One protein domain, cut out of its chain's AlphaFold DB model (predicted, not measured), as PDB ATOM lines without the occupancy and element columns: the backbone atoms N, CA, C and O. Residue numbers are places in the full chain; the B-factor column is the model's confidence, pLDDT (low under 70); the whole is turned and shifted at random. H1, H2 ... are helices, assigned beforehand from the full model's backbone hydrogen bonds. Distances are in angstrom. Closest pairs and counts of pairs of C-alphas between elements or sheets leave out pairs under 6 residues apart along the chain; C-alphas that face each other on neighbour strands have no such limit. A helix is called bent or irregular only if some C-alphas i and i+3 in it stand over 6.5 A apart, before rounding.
ATOM      1  N   ILE A 186     151.624 198.611 208.933       62.25
ATOM      2  CA  ILE A 186     151.118 198.462 210.312       62.25
ATOM      3  C   ILE A 186     150.114 197.306 210.360       62.25
ATOM      4  O   ILE A 186     150.196 196.425 211.218       62.25
ATOM      5  N   ASN A 187     149.176 197.282 209.407       66.31
ATOM      6  CA  ASN A 187     148.088 196.307 209.369       66.31
ATOM      7  C   ASN A 187     148.490 194.983 208.709       66.31
ATOM      8  O   ASN A 187     148.053 193.928 209.167       66.31
ATOM      9  N   MET A 188     149.305 195.000 207.651       71.38
ATOM     10  CA  MET A 188     149.638 193.801 206.871       71.38
ATOM     11  C   MET A 188     150.432 192.779 207.660       71.38
ATOM     12  O   MET A 188     150.048 191.624 207.583       71.38
ATOM     13  N   PRO A 189     151.465 193.107 208.455       76.50
ATOM     14  CA  PRO A 189     152.166 192.079 209.219       76.50
ATOM     15  C   PRO A 189     151.231 191.336 210.175       76.50
ATOM     16  O   PRO A 189     151.342 190.121 210.334       76.50
ATOM     17  N   ILE A 190     150.264 192.049 210.761       80.38
ATOM     18  CA  ILE A 190     149.237 191.472 211.633       80.38
ATOM     19  C   ILE A 190     148.247 190.644 210.804       80.38
ATOM     20  O   ILE A 190     147.968 189.495 211.142       80.38
ATOM     21  N   PHE A 191     147.749 191.183 209.692       76.75
ATOM     22  CA  PHE A 191     146.848 190.472 208.788       76.75
ATOM     23  C   PHE A 191     147.491 189.192 208.236       76.75
ATOM     24  O   PHE A 191     146.919 188.120 208.387       76.75
ATOM     25  N   GLU A 192     148.700 189.278 207.680       78.88
ATOM     26  CA  GLU A 192     149.491 188.171 207.138       78.88
ATOM     27  C   GLU A 192     149.789 187.097 208.185       78.88
ATOM     28  O   GLU A 192     149.754 185.905 207.870       78.88
ATOM     29  N   LEU A 193     150.091 187.499 209.426       85.06
ATOM     30  CA  LEU A 193     150.292 186.578 210.546       85.06
ATOM     31  C   LEU A 193     149.058 185.706 210.764       85.06
ATOM     32  O   LEU A 193     149.155 184.494 210.976       85.06
ATOM     33  N   PHE A 194     147.891 186.331 210.723       78.19
ATOM     34  CA  PHE A 194     146.640 185.676 211.035       78.19
ATOM     35  C   PHE A 194     145.957 185.009 209.834       78.19
ATOM     36  O   PHE A 194     145.199 184.057 210.017       78.19
ATOM     37  N   SER A 195     146.255 185.455 208.614       76.75
ATOM     38  CA  SER A 195     145.807 184.841 207.363       76.75
ATOM     39  C   SER A 195     146.738 183.718 206.890       76.75
ATOM     40  O   SER A 195     146.470 183.082 205.868       76.75
ATOM     41  N   ALA A 196     147.851 183.469 207.591       81.75
ATOM     42  CA  ALA A 196     148.784 182.399 207.263       81.75
ATOM     43  C   ALA A 196     148.102 181.021 207.336       81.75
ATOM     44  O   ALA A 196     147.569 180.590 208.360       81.75
ATOM     45  N   ASN A 197     148.161 180.295 206.221       79.62
ATOM     46  CA  ASN A 197     147.490 179.008 206.055       79.62
ATOM     47  C   ASN A 197     148.265 177.810 206.631       79.62
ATOM     48  O   ASN A 197     147.708 176.718 206.708       79.62
ATOM     49  N   THR A 198     149.524 177.993 207.043       82.31
ATOM     50  CA  THR A 198     150.358 176.948 207.657       82.31
ATOM     51  C   THR A 198     151.074 177.464 208.903       82.31
ATOM     52  O   THR A 198     151.387 178.652 208.996       82.31
ATOM     53  N   ALA A 199     151.376 176.564 209.845       81.06
ATOM     54  CA  ALA A 199     152.094 176.897 211.078       81.06
ATOM     55  C   ALA A 199     153.501 177.469 210.810       81.06
ATOM     56  O   ALA A 199     153.899 178.436 211.454       81.06
ATOM     57  N   ASP A 200     154.222 176.943 209.814       82.88
ATOM     58  CA  ASP A 200     155.559 177.437 209.451       82.88
ATOM     59  C   ASP A 200     155.517 178.874 208.920       82.88
ATOM     60  O   ASP A 200     156.295 179.726 209.349       82.88
ATOM     61  N   ARG A 201     154.556 179.177 208.034       83.94
ATOM     62  CA  ARG A 201     154.347 180.546 207.545       83.94
ATOM     63  C   ARG A 201     153.935 181.465 208.680       83.94
ATOM     64  O   ARG A 201     154.437 182.578 208.764       83.94
ATOM     65  N   GLN A 202     153.063 181.003 209.569       84.19
ATOM     66  CA  GLN A 202     152.635 181.779 210.724       84.19
ATOM     67  C   GLN A 202     153.815 182.114 211.648       84.19
ATOM     68  O   GLN A 202     153.955 183.262 212.061       84.19
ATOM     69  N   LYS A 203     154.717 181.160 211.903       84.38
ATOM     70  CA  LYS A 203     155.943 181.389 212.679       84.38
ATOM     71  C   LYS A 203     156.889 182.377 211.989       84.38
ATOM     72  O   LYS A 203     157.409 183.275 212.644       84.38
ATOM     73  N   GLN A 204     157.062 182.267 210.671       85.44
ATOM     74  CA  GLN A 204     157.859 183.221 209.894       85.44
ATOM     75  C   GLN A 204     157.281 184.645 209.975       85.44
ATOM     76  O   GLN A 204     158.014 185.604 210.210       85.44
ATOM     77  N   ARG A 205     155.957 184.792 209.823       86.88
ATOM     78  CA  ARG A 205     155.275 186.091 209.949       86.88
ATOM     79  C   ARG A 205     155.356 186.641 211.373       86.88
ATOM     80  O   ARG A 205     155.556 187.840 211.533       86.88
ATOM     81  N   ALA A 206     155.293 185.781 212.389       87.25
ATOM     82  CA  ALA A 206     155.508 186.181 213.778       87.25
ATOM     83  C   ALA A 206     156.926 186.724 213.992       87.25
ATOM     84  O   ALA A 206     157.085 187.748 214.646       87.25
ATOM     85  N   GLY A 207     157.945 186.102 213.392       84.62
ATOM     86  CA  GLY A 207     159.313 186.624 213.421       84.62
ATOM     87  C   GLY A 207     159.451 187.979 212.744       84.62
ATOM     88  O   GLY A 207     160.061 188.881 213.305       84.62
ATOM     89  N   HIS A 208     158.813 188.176 211.590       82.75
ATOM     90  CA  HIS A 208     158.792 189.492 210.949       82.75
ATOM     91  C   HIS A 208     158.128 190.558 211.831       82.75
ATOM     92  O   HIS A 208     158.659 191.659 211.947       82.75
ATOM     93  N   LEU A 209     156.997 190.237 212.465       85.31
ATOM     94  CA  LEU A 209     156.318 191.151 213.384       85.31
ATOM     95  C   LEU A 209     157.180 191.457 214.620       85.31
ATOM     96  O   LEU A 209     157.270 192.607 215.039       85.31
ATOM     97  N   ALA A 210     157.856 190.451 215.173       85.94
ATOM     98  CA  ALA A 210     158.770 190.631 216.293       85.94
ATOM     99  C   ALA A 210     159.936 191.566 215.927       85.94
ATOM    100  O   ALA A 210     160.236 192.482 216.689       85.94
ATOM    101  N   LEU A 211     160.522 191.416 214.736       79.38
ATOM    102  CA  LEU A 211     161.588 192.298 214.247       79.38
ATOM    103  C   LEU A 211     161.129 193.749 214.041       79.38
ATOM    104  O   LEU A 211     161.904 194.668 214.301       79.38
ATOM    105  N   LEU A 212     159.874 193.967 213.629       76.12
ATOM    106  CA  LEU A 212     159.281 195.310 213.554       76.12
ATOM    107  C   LEU A 212     159.140 195.951 214.944       76.12
ATOM    108  O   LEU A 212     159.362 197.151 215.105       76.12
ATOM    109  N   LEU A 213     158.803 195.152 215.961       80.88
ATOM    110  CA  LEU A 213     158.719 195.612 217.349       80.88
ATOM    111  C   LEU A 213     160.110 195.893 217.940       80.88
ATOM    112  O   LEU A 213     160.272 196.857 218.691       80.88
ATOM    113  N   SER A 214     161.117 195.082 217.611       80.44
ATOM    114  CA  SER A 214     162.520 195.328 217.950       80.44
ATOM    115  C   SER A 214     163.446 194.433 217.130       80.44
ATOM    116  O   SER A 214     163.242 193.221 217.055       80.44
ATOM    117  N   SER A 215     164.548 194.993 216.623       73.38
ATOM    118  CA  SER A 215     165.580 194.238 215.895       73.38
ATOM    119  C   SER A 215     166.241 193.135 216.734       73.38
ATOM    120  O   SER A 215     166.867 192.231 216.185       73.38
ATOM    121  N   HIS A 216     166.085 193.169 218.061       77.50
ATOM    122  CA  HIS A 216     166.615 192.162 218.978       77.50
ATOM    123  C   HIS A 216     165.715 190.925 219.146       77.50
ATOM    124  O   HIS A 216     166.154 189.928 219.723       77.50
ATOM    125  N   PHE A 217     164.472 190.944 218.653       81.31
ATOM    126  CA  PHE A 217     163.540 189.822 218.798       81.31
ATOM    127  C   PHE A 217     163.675 188.807 217.650       81.31
ATOM    128  O   PHE A 217     162.825 188.718 216.769       81.31
ATOM    129  N   GLY A 218     164.763 188.029 217.669       72.12
ATOM    130  CA  GLY A 218     165.013 186.945 216.706       72.12
ATOM    131  C   GLY A 218     164.294 185.621 217.025       72.12
ATOM    132  O   GLY A 218     163.534 185.510 217.985       72.12
ATOM    133  N   ASP A 219     164.593 184.563 216.264       72.81
ATOM    134  CA  ASP A 219     163.928 183.247 216.378       72.81
ATOM    135  C   ASP A 219     164.005 182.611 217.776       72.81
ATOM    136  O   ASP A 219     163.066 181.948 218.230       72.81
ATOM    137  N   LEU A 220     165.115 182.830 218.488       69.06
ATOM    138  CA  LEU A 220     165.301 182.342 219.857       69.06
ATOM    139  C   LEU A 220     164.285 182.959 220.825       69.06
ATOM    140  O   LEU A 220     163.778 182.266 221.709       69.06
ATOM    141  N   PHE A 221     163.937 184.230 220.628       78.25
ATOM    142  CA  PHE A 221     162.930 184.908 221.435       78.25
ATOM    143  C   PHE A 221     161.551 184.261 221.246       78.25
ATOM    144  O   PHE A 221     160.877 183.946 222.226       78.25
ATOM    145  N   LEU A 222     161.177 183.937 220.001       77.38
ATOM    146  CA  LEU A 222     159.915 183.250 219.703       77.38
ATOM    147  C   LEU A 222     159.822 181.873 220.368       77.38
ATOM    148  O   LEU A 222     158.755 181.481 220.839       77.38
ATOM    149  N   SER A 223     160.936 181.138 220.440       80.00
ATOM    150  CA  SER A 223     160.962 179.811 221.073       80.00
ATOM    151  C   SER A 223     160.806 179.834 222.599       80.00
ATOM    152  O   SER A 223     160.321 178.856 223.168       80.00
ATOM    153  N   ASN A 224     161.146 180.951 223.253       85.19
ATOM    154  CA  ASN A 224     161.105 181.112 224.710       85.19
ATOM    155  C   ASN A 224     159.995 182.060 225.194       85.19
ATOM    156  O   ASN A 224     159.974 182.439 226.367       85.19
ATOM    157  N   GLY A 225     159.041 182.405 224.324       84.94
ATOM    158  CA  GLY A 225     158.036 183.443 224.566       84.94
ATOM    159  C   GLY A 225     157.266 183.320 225.875       84.94
ATOM    160  O   GLY A 225     157.068 184.308 226.576       84.94
ATOM    161  N   ARG A 226     156.870 182.101 226.257       90.31
ATOM    162  CA  ARG A 226     156.136 181.863 227.508       90.31
ATOM    163  C   ARG A 226     156.959 182.195 228.751       90.31
ATOM    164  O   ARG A 226     156.400 182.716 229.710       90.31
ATOM    165  N   ASN A 227     158.260 181.908 228.735       91.00
ATOM    166  CA  ASN A 227     159.149 182.216 229.855       91.00
ATOM    167  C   ASN A 227     159.400 183.722 229.956       91.00
ATOM    168  O   ASN A 227     159.385 184.260 231.058       91.00
ATOM    169  N   GLU A 228     159.589 184.400 228.823       90.62
ATOM    170  CA  GLU A 228     159.751 185.859 228.799       90.62
ATOM    171  C   GLU A 228     158.484 186.571 229.276       90.62
ATOM    172  O   GLU A 228     158.547 187.420 230.164       90.62
ATOM    173  N   LEU A 229     157.314 186.150 228.786       91.94
ATOM    174  CA  LEU A 229     156.037 186.674 229.260       91.94
ATOM    175  C   LEU A 229     155.839 186.401 230.756       91.94
ATOM    176  O   LEU A 229     155.402 187.286 231.484       91.94
ATOM    177  N   TRP A 230     156.190 185.204 231.240       92.50
ATOM    178  CA  TRP A 230     156.095 184.887 232.665       92.50
ATOM    179  C   TRP A 230     156.923 185.845 233.523       92.50
ATOM    180  O   TRP A 230     156.390 186.363 234.497       92.50
ATOM    181  N   LYS A 231     158.186 186.108 233.156       91.50
ATOM    182  CA  LYS A 231     159.059 187.041 233.891       91.50
ATOM    183  C   LYS A 231     158.432 188.429 233.999       91.50
ATOM    184  O   LYS A 231     158.300 188.940 235.101       91.50
ATOM    185  N   ILE A 232     157.957 188.980 232.878       89.69
ATOM    186  CA  ILE A 232     157.301 190.299 232.841       89.69
ATOM    187  C   ILE A 232     156.112 190.345 233.806       89.69
ATOM    188  O   ILE A 232     155.978 191.267 234.610       89.69
ATOM    189  N   LEU A 233     155.230 189.346 233.730       89.44
ATOM    190  CA  LEU A 233     154.024 189.309 234.555       89.44
ATOM    191  C   LEU A 233     154.341 189.059 236.039       89.44
ATOM    192  O   LEU A 233     153.613 189.541 236.907       89.44
ATOM    193  N   ASP A 234     155.407 188.311 236.331       88.81
ATOM    194  CA  ASP A 234     155.903 188.085 237.687       88.81
ATOM    195  C   ASP A 234     156.472 189.367 238.292       88.81
ATOM    196  O   ASP A 234     156.038 189.764 239.375       88.81
ATOM    197  N   ASP A 235     157.317 190.083 237.558       86.50
ATOM    198  CA  ASP A 235     157.867 191.370 237.980       86.50
ATOM    199  C   ASP A 235     156.746 192.380 238.267       86.50
ATOM    200  O   ASP A 235     156.691 192.960 239.351       86.50
ATOM    201  N   LEU A 236     155.771 192.519 237.360       83.44
ATOM    202  CA  LEU A 236     154.616 193.411 237.549       83.44
ATOM    203  C   LEU A 236     153.761 193.042 238.759       83.44
ATOM    204  O   LEU A 236     153.204 193.918 239.416       83.44
ATOM    205  N   SER A 237     153.657 191.754 239.074       81.00
ATOM    206  CA  SER A 237     152.889 191.301 240.232       81.00
ATOM    207  C   SER A 237     153.540 191.642 241.574       81.00
ATOM    208  O   SER A 237     152.853 191.641 242.597       81.00
ATOM    209  N   ASN A 238     154.843 191.929 241.551       79.62
ATOM    210  CA  ASN A 238     155.647 192.270 242.717       79.62
ATOM    211  C   ASN A 238     155.900 193.788 242.834       79.62
ATOM    212  O   ASN A 238     156.439 194.233 243.845       79.62
ATOM    213  N   ILE A 239     155.497 194.587 241.839       75.62
ATOM    214  CA  ILE A 239     155.601 196.053 241.853       75.62
ATOM    215  C   ILE A 239     154.393 196.665 242.583       75.62
ATOM    216  O   ILE A 239     153.246 196.310 242.315       75.62
ATOM    217  N   GLU A 240     154.643 197.639 243.468       58.34
ATOM    218  CA  GLU A 240     153.610 198.291 244.301       58.34
ATOM    219  C   GLU A 240     152.522 199.025 243.498       58.34
ATOM    220  O   GLU A 240     151.393 199.150 243.965       58.34
ATOM    221  N   LEU A 241     152.839 199.490 242.287       61.88
ATOM    222  CA  LEU A 241     151.935 200.301 241.467       61.88
ATOM    223  C   LEU A 241     150.793 199.504 240.815       61.88
ATOM    224  O   LEU A 241     149.718 200.068 240.663       61.88
ATOM    225  N   ASN A 242     150.991 198.228 240.446       65.81
ATOM    226  CA  ASN A 242     149.996 197.437 239.692       65.81
ATOM    227  C   ASN A 242     149.953 195.925 240.050       65.81
ATOM    228  O   ASN A 242     149.914 195.071 239.156       65.81
ATOM    229  N   PRO A 243     149.902 195.536 241.338       74.31
ATOM    230  CA  PRO A 243     149.991 194.127 241.733       74.31
ATOM    231  C   PRO A 243     148.789 193.285 241.268       74.31
ATOM    232  O   PRO A 243     148.932 192.094 240.985       74.31
ATOM    233  N   GLU A 244     147.598 193.884 241.162       81.19
ATOM    234  CA  GLU A 244     146.380 193.184 240.727       81.19
ATOM    235  C   GLU A 244     146.407 192.825 239.237       81.19
ATOM    236  O   GLU A 244     146.015 191.715 238.873       81.19
ATOM    237  N   PHE A 245     146.973 193.693 238.391       85.00
ATOM    238  CA  PHE A 245     147.229 193.385 236.983       85.00
ATOM    239  C   PHE A 245     148.110 192.137 236.848       85.00
ATOM    240  O   PHE A 245     147.729 191.162 236.196       85.00
ATOM    241  N   GLY A 246     149.278 192.141 237.507       82.81
ATOM    242  CA  GLY A 246     150.254 191.058 237.379       82.81
ATOM    243  C   GLY A 246     149.712 189.724 237.897       82.81
ATOM    244  O   GLY A 246     149.948 188.673 237.302       82.81
ATOM    245  N   LYS A 247     148.918 189.735 238.976       86.81
ATOM    246  CA  LYS A 247     148.232 188.528 239.471       86.81
ATOM    247  C   LYS A 247     147.208 187.992 238.469       86.81
ATOM    248  O   LYS A 247     147.241 186.797 238.174       86.81
ATOM    249  N   GLN A 248     146.335 188.850 237.939       91.56
ATOM    250  CA  GLN A 248     145.299 188.444 236.982       91.56
ATOM    251  C   GLN A 248     145.908 187.906 235.683       91.56
ATOM    252  O   GLN A 248     145.525 186.832 235.219       91.56
ATOM    253  N   ALA A 249     146.913 188.593 235.138       89.38
ATOM    254  CA  ALA A 249     147.596 188.170 233.923       89.38
ATOM    255  C   ALA A 249     148.364 186.845 234.110       89.38
ATOM    256  O   ALA A 249     148.326 185.984 233.230       89.38
ATOM    257  N   ARG A 250     149.012 186.622 235.268       91.25
ATOM    258  CA  ARG A 250     149.667 185.333 235.574       91.25
ATOM    259  C   ARG A 250     148.671 184.185 235.655       91.25
ATOM    260  O   ARG A 250     148.953 183.095 235.158       91.25
ATOM    261  N   GLU A 251     147.522 184.407 236.283       92.81
ATOM    262  CA  GLU A 251     146.480 183.385 236.367       92.81
ATOM    263  C   GLU A 251     145.911 183.065 234.977       92.81
ATOM    264  O   GLU A 251     145.810 181.895 234.603       92.81
ATOM    265  N   ALA A 252     145.683 184.087 234.149       92.62
ATOM    266  CA  ALA A 252     145.312 183.909 232.748       92.62
ATOM    267  C   ALA A 252     146.366 183.099 231.964       92.62
ATOM    268  O   ALA A 252     146.008 182.200 231.200       92.62
ATOM    269  N   LEU A 253     147.665 183.331 232.196       92.00
ATOM    270  CA  LEU A 253     148.750 182.571 231.563       92.00
ATOM    271  C   LEU A 253     148.784 181.099 231.996       92.00
ATOM    272  O   LEU A 253     149.019 180.221 231.160       92.00
ATOM    273  N   LYS A 254     148.503 180.792 233.268       91.62
ATOM    274  CA  LYS A 254     148.353 179.398 233.735       91.62
ATOM    275  C   LYS A 254     147.186 178.696 233.046       91.62
ATOM    276  O   LYS A 254     147.296 177.524 232.696       91.62
ATOM    277  N   GLN A 255     146.106 179.431 232.795       92.94
ATOM    278  CA  GLN A 255     144.911 178.948 232.104       92.94
ATOM    279  C   GLN A 255     145.053 178.942 230.569       92.94
ATOM    280  O   GLN A 255     144.132 178.524 229.873       92.94
ATOM    281  N   ASN A 256     146.203 179.368 230.023       90.00
ATOM    282  CA  ASN A 256     146.441 179.570 228.586       90.00
ATOM    283  C   ASN A 256     145.426 180.534 227.928       90.00
ATOM    284  O   ASN A 256     145.135 180.428 226.735       90.00
ATOM    285  N   ASN A 257     144.890 181.480 228.700       91.12
ATOM    286  CA  ASN A 257     143.940 182.487 228.242       91.12
ATOM    287  C   ASN A 257     144.679 183.719 227.694       91.12
ATOM    288  O   ASN A 257     144.728 184.779 228.317       91.12
ATOM    289  N   TYR A 258     145.296 183.563 226.523       90.81
ATOM    290  CA  TYR A 258     146.116 184.612 225.911       90.81
ATOM    291  C   TYR A 258     145.322 185.835 225.444       90.81
ATOM    292  O   TYR A 258     145.881 186.928 225.421       90.81
ATOM    293  N   SER A 259     144.036 185.688 225.110       90.12
ATOM    294  CA  SER A 259     143.189 186.835 224.760       90.12
ATOM    295  C   SER A 259     142.990 187.752 225.964       90.12
ATOM    296  O   SER A 259     143.149 188.961 225.838       90.12
ATOM    297  N   LEU A 260     142.742 187.185 227.151       91.06
ATOM    298  CA  LEU A 260     142.653 187.973 228.379       91.06
ATOM    299  C   LEU A 260     143.984 188.662 228.704       91.06
ATOM    300  O   LEU A 260     143.986 189.831 229.072       91.06
ATOM    301  N   ILE A 261     145.120 187.981 228.521       92.88
ATOM    302  CA  ILE A 261     146.439 188.608 228.717       92.88
ATOM    303  C   ILE A 261     146.621 189.796 227.764       92.88
ATOM    304  O   ILE A 261     147.047 190.859 228.204       92.88
ATOM    305  N   ALA A 262     146.269 189.644 226.485       91.69
ATOM    306  CA  ALA A 262     146.360 190.720 225.501       91.69
ATOM    307  C   ALA A 262     145.478 191.924 225.873       91.69
ATOM    308  O   ALA A 262     145.947 193.057 225.824       91.69
ATOM    309  N   GLN A 263     144.231 191.680 226.298       91.00
ATOM    310  CA  GLN A 263     143.313 192.728 226.761       91.00
ATOM    311  C   GLN A 263     143.854 193.464 227.988       91.00
ATOM    312  O   GLN A 263     143.770 194.690 228.057       91.00
ATOM    313  N   LEU A 264     144.420 192.722 228.942       91.88
ATOM    314  CA  LEU A 264     145.047 193.303 230.119       91.88
ATOM    315  C   LEU A 264     146.222 194.191 229.695       91.88
ATOM    316  O   LEU A 264     146.229 195.371 230.045       91.88
ATOM    317  N   ILE A 265     147.195 193.656 228.944       92.75
ATOM    318  CA  ILE A 265     148.384 194.414 228.509       92.75
ATOM    319  C   ILE A 265     147.964 195.682 227.756       92.75
ATOM    320  O   ILE A 265     148.443 196.762 228.085       92.75
ATOM    321  N   LEU A 266     147.014 195.575 226.820       91.25
ATOM    322  CA  LEU A 266     146.485 196.722 226.083       91.25
ATOM    323  C   LEU A 266     145.921 197.802 227.014       91.25
ATOM    324  O   LEU A 266     146.213 198.983 226.842       91.25
ATOM    325  N   ALA A 267     145.117 197.409 228.007       89.38
ATOM    326  CA  ALA A 267     144.531 198.349 228.955       89.38
ATOM    327  C   ALA A 267     145.610 199.084 229.767       89.38
ATOM    328  O   ALA A 267     145.527 200.303 229.929       89.38
ATOM    329  N   LEU A 268     146.637 198.357 230.217       89.62
ATOM    330  CA  LEU A 268     147.765 198.917 230.960       89.62
ATOM    331  C   LEU A 268     148.587 199.892 230.102       89.62
ATOM    332  O   LEU A 268     148.906 200.996 230.541       89.62
ATOM    333  N   GLU A 269     148.919 199.507 228.871       90.38
ATOM    334  CA  GLU A 269     149.685 200.350 227.950       90.38
ATOM    335  C   GLU A 269     148.922 201.622 227.564       90.38
ATOM    336  O   GLU A 269     149.514 202.696 227.485       90.38
ATOM    337  N   LEU A 270     147.601 201.550 227.385       88.38
ATOM    338  CA  LEU A 270     146.778 202.733 227.120       88.38
ATOM    339  C   LEU A 270     146.653 203.650 228.342       88.38
ATOM    340  O   LEU A 270     146.613 204.872 228.190       88.38
ATOM    341  N   GLU A 271     146.617 203.094 229.554       87.44
ATOM    342  CA  GLU A 271     146.667 203.884 230.785       87.44
ATOM    343  C   GLU A 271     148.002 204.622 230.923       87.44
ATOM    344  O   GLU A 271     148.021 205.831 231.161       87.44
ATOM    345  N   HIS A 272     149.119 203.939 230.692       87.75
ATOM    346  CA  HIS A 272     150.430 204.581 230.678       87.75
ATOM    347  C   HIS A 272     150.567 205.591 229.538       87.75
ATOM    348  O   HIS A 272     151.131 206.666 229.734       87.75
ATOM    349  N   LEU A 273     149.979 205.321 228.374       85.31
ATOM    350  CA  LEU A 273     150.038 206.246 227.249       85.31
ATOM    351  C   LEU A 273     149.325 207.561 227.581       85.31
ATOM    352  O   LEU A 273     149.795 208.615 227.171       85.31
ATOM    353  N   LYS A 274     148.254 207.535 228.389       85.56
ATOM    354  CA  LYS A 274     147.637 208.760 228.928       85.56
ATOM    355  C   LYS A 274     148.594 209.559 229.800       85.56
ATOM    356  O   LYS A 274     148.631 210.780 229.687       85.56
ATOM    357  N   GLN A 275     149.366 208.885 230.651       83.81
ATOM    358  CA  GLN A 275     150.346 209.539 231.524       83.81
ATOM    359  C   GLN A 275     151.466 210.200 230.712       83.81
ATOM    360  O   GLN A 275     151.962 211.258 231.092       83.81
ATOM    361  N   PHE A 276     151.831 209.602 229.575       78.75
ATOM    362  CA  PHE A 276     152.903 210.081 228.700       78.75
ATOM    363  C   PHE A 276     152.398 210.801 227.446       78.75
ATOM    364  O   PHE A 276     153.193 211.097 226.561       78.75
ATOM    365  N   ALA A 277     151.105 211.129 227.367       76.88
ATOM    366  CA  ALA A 277     150.477 211.671 226.162       76.88
ATOM    367  C   ALA A 277     151.198 212.926 225.648       76.88
ATOM    368  O   ALA A 277     151.477 213.041 224.456       76.88
ATOM    369  N   ALA A 278     151.596 213.813 226.565       71.31
ATOM    370  CA  ALA A 278     152.330 215.032 226.244       71.31
ATOM    371  C   ALA A 278     153.690 214.763 225.575       71.31
ATOM    372  O   ALA A 278     154.059 215.488 224.655       71.31
ATOM    373  N   SER A 279     154.404 213.699 225.965       68.12
ATOM    374  CA  SER A 279     155.682 213.308 225.347       68.12
ATOM    375  C   SER A 279     155.535 212.878 223.884       68.12
ATOM    376  O   SER A 279     156.519 212.875 223.153       68.12
ATOM    377  N   PHE A 280     154.315 212.545 223.457       66.62
ATOM    378  CA  PHE A 280     153.969 212.195 222.078       66.62
ATOM    379  C   PHE A 280     153.148 213.290 221.375       66.62
ATOM    380  O   PHE A 280     152.639 213.064 220.282       66.62
ATOM    381  N   GLY A 281     152.967 214.465 221.995       63.59
ATOM    382  CA  GLY A 281     152.136 215.541 221.441       63.59
ATOM    383  C   GLY A 281     150.633 215.225 221.406       63.59
ATOM    384  O   GLY A 281     149.901 215.788 220.593       63.59
ATOM    385  N   LEU A 282     150.159 214.317 222.265       70.31
ATOM    386  CA  LEU A 282     148.766 213.875 222.336       70.31
ATOM    387  C   LEU A 282     148.031 214.500 223.526       70.31
ATOM    388  O   LEU A 282     148.609 214.739 224.586       70.31
ATOM    389  N   SER A 283     146.716 214.686 223.381       71.88
ATOM    390  CA  SER A 283     145.840 214.984 224.517       71.88
ATOM    391  C   SER A 283     145.398 213.687 225.192       71.88
ATOM    392  O   SER A 283     144.806 212.818 224.547       71.88
ATOM    393  N   ALA A 284     145.625 213.575 226.504       72.06
ATOM    394  CA  ALA A 284     145.217 212.413 227.295       72.06
ATOM    395  C   ALA A 284     143.699 212.142 227.236       72.06
ATOM    396  O   ALA A 284     143.265 210.998 227.373       72.06
ATOM    397  N   GLU A 285     142.892 213.178 226.985       69.94
ATOM    398  CA  GLU A 285     141.430 213.086 226.879       69.94
ATOM    399  C   GLU A 285     140.958 212.344 225.616       69.94
ATOM    400  O   GLU A 285     139.861 211.778 225.608       69.94
ATOM    401  N   LEU A 286     141.795 212.312 224.572       66.44
ATOM    402  CA  LEU A 286     141.521 211.642 223.296       66.44
ATOM    403  C   LEU A 286     141.912 210.155 223.304       66.44
ATOM    404  O   LEU A 286     141.566 209.420 222.385       66.44
ATOM    405  N   ILE A 287     142.607 209.684 224.342       68.56
ATOM    406  CA  ILE A 287     143.082 208.300 224.438       68.56
ATOM    407  C   ILE A 287     141.992 207.456 225.117       68.56
ATOM    408  O   ILE A 287     141.924 207.354 226.343       68.56
ATOM    409  N   LYS A 288     141.099 206.849 224.328       65.81
ATOM    410  CA  LYS A 288     140.063 205.916 224.814       65.81
ATOM    411  C   LYS A 288     140.154 204.573 224.090       65.81
ATOM    412  O   LYS A 288     140.436 204.532 222.900       65.81
ATOM    413  N   ASN A 289     139.831 203.485 224.801       55.97
ATOM    414  CA  ASN A 289     139.785 202.111 224.264       55.97
ATOM    415  C   ASN A 289     138.898 201.959 223.014       55.97
ATOM    416  O   ASN A 289     139.089 201.027 222.244       55.97
ATOM    417  N   ILE A 290     137.911 202.843 222.839       51.25
ATOM    418  CA  ILE A 290     136.869 202.738 221.806       51.25
ATOM    419  C   ILE A 290     137.360 203.277 220.448       51.25
ATOM    420  O   ILE A 290     136.806 202.914 219.418       51.25
ATOM    421  N   ASP A 291     138.456 204.042 220.427       60.50
ATOM    422  CA  ASP A 291     138.899 204.798 219.253       60.50
ATOM    423  C   ASP A 291     140.354 204.480 218.862       60.50
ATOM    424  O   ASP A 291     141.106 205.366 218.450       60.50
ATOM    425  N   LEU A 292     140.783 203.212 218.966       67.38
ATOM    426  CA  LEU A 292     142.116 202.792 218.497       67.38
ATOM    427  C   LEU A 292     142.374 203.254 217.055       67.38
ATOM    428  O   LEU A 292     143.451 203.754 216.760       67.38
ATOM    429  N   GLN A 293     141.365 203.208 216.184       64.19
ATOM    430  CA  GLN A 293     141.469 203.689 214.800       64.19
ATOM    431  C   GLN A 293     141.877 205.170 214.685       64.19
ATOM    432  O   GLN A 293     142.544 205.540 213.724       64.19
ATOM    433  N   HIS A 294     141.514 206.010 215.659       64.69
ATOM    434  CA  HIS A 294     141.915 207.417 215.706       64.69
ATOM    435  C   HIS A 294     143.261 207.628 216.402       64.69
ATOM    436  O   HIS A 294     143.954 208.596 216.101       64.69
ATOM    437  N   LEU A 295     143.627 206.737 217.325       71.56
ATOM    438  CA  LEU A 295     144.862 206.817 218.098       71.56
ATOM    439  C   LEU A 295     146.084 206.311 217.320       71.56
ATOM    440  O   LEU A 295     147.129 206.951 217.352       71.56
ATOM    441  N   ILE A 296     145.954 205.180 216.624       72.88
ATOM    442  CA  ILE A 296     147.044 204.503 215.901       72.88
ATOM    443  C   ILE A 296     147.815 205.441 214.951       72.88
ATOM    444  O   ILE A 296     149.043 205.449 215.036       72.88
ATOM    445  N   PRO A 297     147.165 206.293 214.128       63.97
ATOM    446  CA  PRO A 297     147.865 207.234 213.241       63.97
ATOM    447  C   PRO A 297     148.712 208.292 213.959       63.97
ATOM    448  O   PRO A 297     149.548 208.954 213.345       63.97
ATOM    449  N   LEU A 298     148.457 208.513 215.248       67.62
ATOM    450  CA  LEU A 298     149.108 209.553 216.038       67.62
ATOM    451  C   LEU A 298     150.347 209.039 216.777       67.62
ATOM    452  O   LEU A 298     151.050 209.828 217.405       67.62
ATOM    453  N   LEU A 299     150.593 207.728 216.751       73.06
ATOM    454  CA  LEU A 299     151.617 207.084 217.558       73.06
ATOM    455  C   LEU A 299     152.845 206.688 216.741       73.06
ATOM    456  O   LEU A 299     152.695 206.281 215.589       73.06
ATOM    457  N   PRO A 300     154.034 206.671 217.383       71.62
ATOM    458  CA  PRO A 300     155.208 205.987 216.867       71.62
ATOM    459  C   PRO A 300     154.887 204.612 216.295       71.62
ATOM    460  O   PRO A 300     154.234 203.817 216.968       71.62
ATOM    461  N   LEU A 301     155.407 204.300 215.102       73.94
ATOM    462  CA  LEU A 301     155.120 203.060 214.367       73.94
ATOM    463  C   LEU A 301     155.148 201.808 215.258       73.94
ATOM    464  O   LEU A 301     154.217 201.012 215.245       73.94
ATOM    465  N   ARG A 302     156.184 201.648 216.093       77.75
ATOM    466  CA  ARG A 302     156.299 200.477 216.982       77.75
ATOM    467  C   ARG A 302     155.193 200.418 218.039       77.75
ATOM    468  O   ARG A 302     154.679 199.337 218.306       77.75
ATOM    469  N   LEU A 303     154.810 201.565 218.607       81.56
ATOM    470  CA  LEU A 303     153.686 201.662 219.544       81.56
ATOM    471  C   LEU A 303     152.366 201.359 218.833       81.56
ATOM    472  O   LEU A 303     151.550 200.602 219.348       81.56
ATOM    473  N   ALA A 304     152.186 201.895 217.627       79.81
ATOM    474  CA  ALA A 304     151.016 201.642 216.800       79.81
ATOM    475  C   ALA A 304     150.857 200.139 216.487       79.81
ATOM    476  O   ALA A 304     149.806 199.551 216.752       79.81
ATOM    477  N   VAL A 305     151.924 199.485 216.014       82.06
ATOM    478  CA  VAL A 305     151.950 198.039 215.731       82.06
ATOM    479  C   VAL A 305     151.662 197.216 216.992       82.06
ATOM    480  O   VAL A 305     150.842 196.297 216.939       82.06
ATOM    481  N   ALA A 306     152.295 197.548 218.125       88.19
ATOM    482  CA  ALA A 306     152.092 196.843 219.392       88.19
ATOM    483  C   ALA A 306     150.624 196.890 219.843       88.19
ATOM    484  O   ALA A 306     150.002 195.847 220.056       88.19
ATOM    485  N   LEU A 307     150.034 198.088 219.903       87.94
ATOM    486  CA  LEU A 307     148.649 198.271 220.346       87.94
ATOM    487  C   LEU A 307     147.644 197.608 219.396       87.94
ATOM    488  O   LEU A 307     146.688 196.978 219.855       87.94
ATOM    489  N   MET A 308     147.864 197.682 218.079       83.88
ATOM    490  CA  MET A 308     147.006 196.990 217.111       83.88
ATOM    491  C   MET A 308     147.096 195.471 217.222       83.88
ATOM    492  O   MET A 308     146.078 194.783 217.091       83.88
ATOM    493  N   PHE A 309     148.292 194.928 217.461       88.56
ATOM    494  CA  PHE A 309     148.449 193.494 217.662       88.56
ATOM    495  C   PHE A 309     147.717 193.048 218.927       88.56
ATOM    496  O   PHE A 309     146.949 192.086 218.878       88.56
ATOM    497  N   LEU A 310     147.894 193.771 220.035       90.06
ATOM    498  CA  LEU A 310     147.232 193.480 221.306       90.06
ATOM    499  C   LEU A 310     145.705 193.543 221.185       90.06
ATOM    500  O   LEU A 310     145.022 192.635 221.659       90.06
ATOM    501  N   TYR A 311     145.166 194.543 220.481       86.81
ATOM    502  CA  TYR A 311     143.736 194.617 220.165       86.81
ATOM    503  C   TYR A 311     143.259 193.382 219.390       86.81
ATOM    504  O   TYR A 311     142.310 192.705 219.793       86.81
ATOM    505  N   SER A 312     143.974 193.035 218.318       82.19
ATOM    506  CA  SER A 312     143.657 191.892 217.452       82.19
ATOM    507  C   SER A 312     143.777 190.543 218.177       82.19
ATOM    508  O   SER A 312     143.067 189.583 217.863       82.19
ATOM    509  N   ALA A 313     144.692 190.431 219.139       86.88
ATOM    510  CA  ALA A 313     144.863 189.244 219.972       86.88
ATOM    511  C   ALA A 313     143.803 189.160 221.085       86.88
ATOM    512  O   ALA A 313     143.366 188.059 221.428       86.88
ATOM    513  N   GLY A 314     143.377 190.307 221.621       84.75
ATOM    514  CA  GLY A 314     142.409 190.415 222.708       84.75
ATOM    515  C   GLY A 314     140.958 190.196 222.289       84.75
ATOM    516  O   GLY A 314     140.191 189.641 223.070       84.75
ATOM    517  N   ASN A 315     140.589 190.565 221.058       78.62
ATOM    518  CA  ASN A 315     139.220 190.448 220.542       78.62
ATOM    519  C   ASN A 315     139.154 189.495 219.334       78.62
ATOM    520  O   ASN A 315     139.067 189.935 218.188       78.62
ATOM    521  N   PRO A 316     139.216 188.168 219.553       64.12
ATOM    522  CA  PRO A 316     139.211 187.192 218.467       64.12
ATOM    523  C   PRO A 316     137.887 187.113 217.685       64.12
ATOM    524  O   PRO A 316     137.889 186.578 216.582       64.12
ATOM    525  N   ASP A 317     136.787 187.647 218.215       61.16
ATOM    526  CA  ASP A 317     135.481 187.639 217.541       61.16
ATOM    527  C   ASP A 317     135.268 188.859 216.624       61.16
ATOM    528  O   ASP A 317     134.422 188.823 215.736       61.16
ATOM    529  N   ASP A 318     136.078 189.912 216.773       58.25
ATOM    530  CA  ASP A 318     135.998 191.164 215.998       58.25
ATOM    531  C   ASP A 318     136.717 191.050 214.631       58.25
ATOM    532  O   ASP A 318     137.210 192.015 214.048       58.25
ATOM    533  N   LYS A 319     136.863 189.814 214.141       52.69
ATOM    534  CA  LYS A 319     137.828 189.440 213.108       52.69
ATOM    535  C   LYS A 319     137.191 189.275 211.735       52.69
ATOM    536  O   LYS A 319     136.120 188.693 211.579       52.69
ATOM    537  N   MET A 320     137.915 189.746 210.716       50.22
ATOM    538  CA  MET A 320     137.573 189.549 209.306       50.22
ATOM    539  C   MET A 320     137.278 188.063 208.995       50.22
ATOM    540  O   MET A 320     137.928 187.194 209.578       50.22
ATOM    541  N   PRO A 321     136.373 187.737 208.049       44.09
ATOM    542  CA  PRO A 321     135.698 186.428 207.946       44.09
ATOM    543  C   PRO A 321     136.550 185.159 207.707       44.09
ATOM    544  O   PRO A 321     135.981 184.087 207.533       44.09
ATOM    545  N   ASN A 322     137.888 185.227 207.688       47.34
ATOM    546  CA  ASN A 322     138.771 184.144 207.226       47.34
ATOM    547  C   ASN A 322     139.862 183.707 208.228       47.34
ATOM    548  O   ASN A 322     140.824 183.042 207.844       47.34
ATOM    549  N   TYR A 323     139.732 184.035 209.515       57.34
ATOM    550  CA  TYR A 323     140.638 183.533 210.555       57.34
ATOM    551  C   TYR A 323     140.387 182.045 210.839       57.34
ATOM    552  O   TYR A 323     139.526 181.698 211.642       57.34
ATOM    553  N   GLN A 324     141.137 181.150 210.195       51.09
ATOM    554  CA  GLN A 324     140.974 179.702 210.399       51.09
ATOM    555  C   GLN A 324     142.015 179.076 211.345       51.09
ATOM    556  O   GLN A 324     141.752 178.008 211.892       51.09
ATOM    557  N   ASN A 325     143.147 179.741 211.623       56.16
ATOM    558  CA  ASN A 325     144.249 179.151 212.398       56.16
ATOM    559  C   ASN A 325     144.558 179.917 213.696       56.16
ATOM    560  O   ASN A 325     144.926 181.093 213.676       56.16
ATOM    561  N   LYS A 326     144.465 179.224 214.840       69.50
ATOM    562  CA  LYS A 326     144.954 179.730 216.134       69.50
ATOM    563  C   LYS A 326     146.485 179.731 216.137       69.50
ATOM    564  O   LYS A 326     147.087 178.709 215.822       69.50
ATOM    565  N   LEU A 327     147.085 180.859 216.525       78.00
ATOM    566  CA  LEU A 327     148.526 180.960 216.774       78.00
ATOM    567  C   LEU A 327     148.973 179.908 217.789       78.00
ATOM    568  O   LEU A 327     148.283 179.647 218.777       78.00
ATOM    569  N   GLU A 328     150.155 179.344 217.554       85.62
ATOM    570  CA  GLU A 328     150.803 178.462 218.517       85.62
ATOM    571  C   GLU A 328     151.050 179.226 219.842       85.62
ATOM    572  O   GLU A 328     151.486 180.383 219.808       85.62
ATOM    573  N   PRO A 329     150.741 178.626 221.011       87.25
ATOM    574  CA  PRO A 329     150.786 179.311 222.302       87.25
ATOM    575  C   PRO A 329     152.104 180.017 222.638       87.25
ATOM    576  O   PRO A 329     152.064 181.148 223.123       87.25
ATOM    577  N   ASN A 330     153.262 179.396 222.390       87.88
ATOM    578  CA  ASN A 330     154.553 180.033 222.670       87.88
ATOM    579  C   ASN A 330     154.816 181.217 221.742       87.88
ATOM    580  O   ASN A 330     155.301 182.249 222.201       87.88
ATOM    581  N   THR A 331     154.454 181.094 220.468       88.69
ATOM    582  CA  THR A 331     154.564 182.177 219.485       88.69
ATOM    583  C   THR A 331     153.699 183.373 219.889       88.69
ATOM    584  O   THR A 331     154.165 184.511 219.875       88.69
ATOM    585  N   LEU A 332     152.455 183.127 220.318       90.25
ATOM    586  CA  LEU A 332     151.575 184.179 220.827       90.25
ATOM    587  C   LEU A 332     152.139 184.812 222.105       90.25
ATOM    588  O   LEU A 332     152.181 186.034 222.211       90.25
ATOM    589  N   ALA A 333     152.633 184.003 223.043       91.56
ATOM    590  CA  ALA A 333     153.263 184.502 224.263       91.56
ATOM    591  C   ALA A 333     154.484 185.392 223.972       91.56
ATOM    592  O   ALA A 333     154.637 186.438 224.599       91.56
ATOM    593  N   ALA A 334     155.315 185.008 222.996       91.62
ATOM    594  CA  ALA A 334     156.456 185.807 222.561       91.62
ATOM    595  C   ALA A 334     156.010 187.166 222.024       91.62
ATOM    596  O   ALA A 334     156.530 188.189 222.450       91.62
ATOM    597  N   LEU A 335     155.021 187.198 221.128       92.25
ATOM    598  CA  LEU A 335     154.533 188.455 220.560       92.25
ATOM    599  C   LEU A 335     153.914 189.376 221.621       92.25
ATOM    600  O   LEU A 335     154.143 190.581 221.577       92.25
ATOM    601  N   LEU A 336     153.198 188.824 222.609       94.19
ATOM    602  CA  LEU A 336     152.693 189.600 223.749       94.19
ATOM    603  C   LEU A 336     153.836 190.213 224.570       94.19
ATOM    604  O   LEU A 336     153.790 191.398 224.894       94.19
ATOM    605  N   ALA A 337     154.883 189.434 224.859       92.38
ATOM    606  CA  ALA A 337     156.072 189.937 225.544       92.38
ATOM    607  C   ALA A 337     156.809 191.002 224.712       92.38
ATOM    608  O   ALA A 337     157.231 192.019 225.257       92.38
ATOM    609  N   ALA A 338     156.928 190.807 223.395       91.88
ATOM    610  CA  ALA A 338     157.554 191.769 222.488       91.88
ATOM    611  C   ALA A 338     156.808 193.105 222.455       91.88
ATOM    612  O   ALA A 338     157.459 194.147 222.481       91.88
ATOM    613  N   CYS A 339     155.470 193.085 222.421       92.38
ATOM    614  CA  CYS A 339     154.654 194.302 222.469       92.38
ATOM    615  C   CYS A 339     154.923 195.079 223.757       92.38
ATOM    616  O   CYS A 339     155.312 196.241 223.685       92.38
ATOM    617  N   PHE A 340     154.857 194.387 224.901       91.62
ATOM    618  CA  PHE A 340     155.133 194.979 226.205       91.62
ATOM    619  C   PHE A 340     156.530 195.609 226.259       91.62
ATOM    620  O   PHE A 340     156.685 196.789 226.554       91.62
ATOM    621  N   ILE A 341     157.574 194.845 225.930       90.06
ATOM    622  CA  ILE A 341     158.956 195.340 225.990       90.06
ATOM    623  C   ILE A 341     159.152 196.526 225.035       90.06
ATOM    624  O   ILE A 341     159.733 197.539 225.426       90.06
ATOM    625  N   SER A 342     158.667 196.415 223.794       87.38
ATOM    626  CA  SER A 342     158.804 197.466 222.780       87.38
ATOM    627  C   SER A 342     158.108 198.758 223.205       87.38
ATOM    628  O   SER A 342     158.677 199.842 223.040       87.38
ATOM    629  N   TYR A 343     156.928 198.650 223.824       89.69
ATOM    630  CA  TYR A 343     156.189 199.788 224.356       89.69
ATOM    631  C   TYR A 343     157.028 200.587 225.360       89.69
ATOM    632  O   TYR A 343     157.239 201.788 225.176       89.69
ATOM    633  N   TYR A 344     157.565 199.934 226.393       87.81
ATOM    634  CA  TYR A 344     158.320 200.646 227.427       87.81
ATOM    635  C   TYR A 344     159.672 201.152 226.927       87.81
ATOM    636  O   TYR A 344     160.069 202.254 227.291       87.81
ATOM    637  N   GLN A 345     160.340 200.421 226.028       85.19
ATOM    638  CA  GLN A 345     161.554 200.912 225.368       85.19
ATOM    639  C   GLN A 345     161.296 202.208 224.587       85.19
ATOM    640  O   GLN A 345     162.096 203.141 224.654       85.19
ATOM    641  N   GLN A 346     160.176 202.281 223.861       80.25
ATOM    642  CA  GLN A 346     159.748 203.496 223.166       80.25
ATOM    643  C   GLN A 346     159.459 204.626 224.162       80.25
ATOM    644  O   GLN A 346     160.023 205.711 224.034       80.25
ATOM    645  N   VAL A 347     158.642 204.373 225.187       82.38
ATOM    646  CA  VAL A 347     158.314 205.375 226.214       82.38
ATOM    647  C   VAL A 347     159.572 205.923 226.894       82.38
ATOM    648  O   VAL A 347     159.696 207.137 227.051       82.38
ATOM    649  N   ASP A 348     160.523 205.071 227.268       81.12
ATOM    650  CA  ASP A 348     161.751 205.500 227.940       81.12
ATOM    651  C   ASP A 348     162.661 206.317 227.017       81.12
ATOM    652  O   ASP A 348     163.182 207.353 227.437       81.12
ATOM    653  N   LYS A 349     162.772 205.928 225.737       73.69
ATOM    654  CA  LYS A 349     163.490 206.708 224.717       73.69
ATOM    655  C   LYS A 349     162.900 208.114 224.559       73.69
ATOM    656  O   LYS A 349     163.650 209.085 224.412       73.69
ATOM    657  N   TYR A 350     161.575 208.233 224.618       67.06
ATOM    658  CA  TYR A 350     160.868 209.512 224.516       67.06
ATOM    659  C   TYR A 350     160.963 210.359 225.793       67.06
ATOM    660  O   TYR A 350     161.147 211.577 225.726       67.06
ATOM    661  N   LYS A 351     160.939 209.735 226.976       67.81
ATOM    662  CA  LYS A 351     161.184 210.430 228.252       67.81
ATOM    663  C   LYS A 351     162.587 211.017 228.341       67.81
ATOM    664  O   LYS A 351     162.756 212.086 228.921       67.81
ATOM    665  N   SER A 352     163.597 210.326 227.807       59.12
ATOM    666  CA  SER A 352     164.971 210.839 227.804       59.12
ATOM    667  C   SER A 352     165.188 211.998 226.833       59.12
ATOM    668  O   SER A 352     166.186 212.690 226.962       59.12
ATOM    669  N   THR A 353     164.280 212.204 225.873       48.28
ATOM    670  CA  THR A 353     164.373 213.274 224.863       48.28
ATOM    671  C   THR A 353     163.511 214.501 225.166       48.28
ATOM    672  O   THR A 353     163.735 215.544 224.569       48.28
TER     673      THR A 353
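This is residues 186 to 353 of the 355 residues of an uncharacterized protein of candidate division KSB1 bacterium (UniProt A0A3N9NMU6). A compact body of five helices is built round the long helix H10: H6 and H2 run beside it the same way, H9 crosses back over it between them, and H1 packs on the outside of H2 and H9. The hairpin of H4 and H5 packs on the other side, on the first part of H10 and H6, while short H3 lies near H10's beginning and H7 near its end. The printed part has 168 residues with ten named helices, H1 to H10 in chain order, and no named strand: the class is all helix. The radius of gyration of the C-alphas is 15.2 A, and the spans are 42 by 34 by 30 A.

Find C-alpha 329 at (150.786, 179.311, 222.302); from there H10, residues 329 to 351, runs 33.3 A to C-alpha 351 at (161.184, 210.430, 228.252). Look next for H6, residues 258 to 275, 25.9 A long; H2, 199 to 213, 20.8 A; H4, 225 to 238, 20.3 A; H9, 301 to 314, 19.8 A; and H5, 243 to 254, 16.8 A. The shorter ones are H1, residues 186 to 195, beginning at (151.118, 198.462, 210.312), H8, 289 to 298, H3, 219 to 223, and H7, 277 to 280. H8 is irregular, with C-alphas 290 and 293 8.4 A apart, and H1 only just, with C-alphas 186 and 189 6.6 A apart.

Start at the hub, H10, which touches six helices. H1, H2, H6, H9 and H10 form a bundle, helices set side by side. H6 touches H10 at a shallow tilt of 5 degrees, the same way, closest at the C-alphas of Ala 262 and Leu 336, 6.7 A. H2 touches H10 at 9 degrees, a shallow tilt, the same way; the closest C-alphas, of Leu 213 and Ser 342, are 5.7 A apart. H9 and H10 are a hairpin, opposite ways at 36 degrees, only just steep, with the C-alphas of Ala 306 and Cys 339 closest at 4.7 A. In the hairpin of H1 and H2, the closest C-alphas, of Leu 193 and Arg 205, are 5.0 A apart. H4 touches H10 at a steep tilt of 54 degrees, with residues 329 to 337 of H10 alone; the C-alphas of Gly 225 and Ala 334 are closest, 3.5 A. H5, in a hairpin with H4, touches residues 258 to 264 of H6 alone, closest at the C-alphas of Ala 249 and Ile 261, 5.4 A. H3 touches residues 330 to 335 of H10 alone, the C-alphas of Leu 222 and Ala 334 closest at 5.2 A. H7 and H10 only just touch, with 3 pairs of C-alphas within 8 A, closest at Ser 279 and Tyr 350, 6.5 A. H8 and H9 are a hairpin, the C-alphas of Ile 296 and Ala 304 closest at 5.0 A. Every O i to N i+4 pair is within hydrogen-bond range in H2, H3, H4, H5, H6, H9 and H10, against 5 of 6 in H1 and 2 of 6 in H8, where 3 of 7 O i to N i+3 pairs are; H7 is too short for an i+4 pair.

The C-alphas farthest apart, of Gln 324 and Thr 353, are 43.4 A apart. The printed part has no cut; the link from H9 to H10, residues 315 to 328, is long. The mean pLDDT of the printed part is 79.4, and 36 residues are under 70, among them 285 to 294, 316 to 326 and 350 to 353.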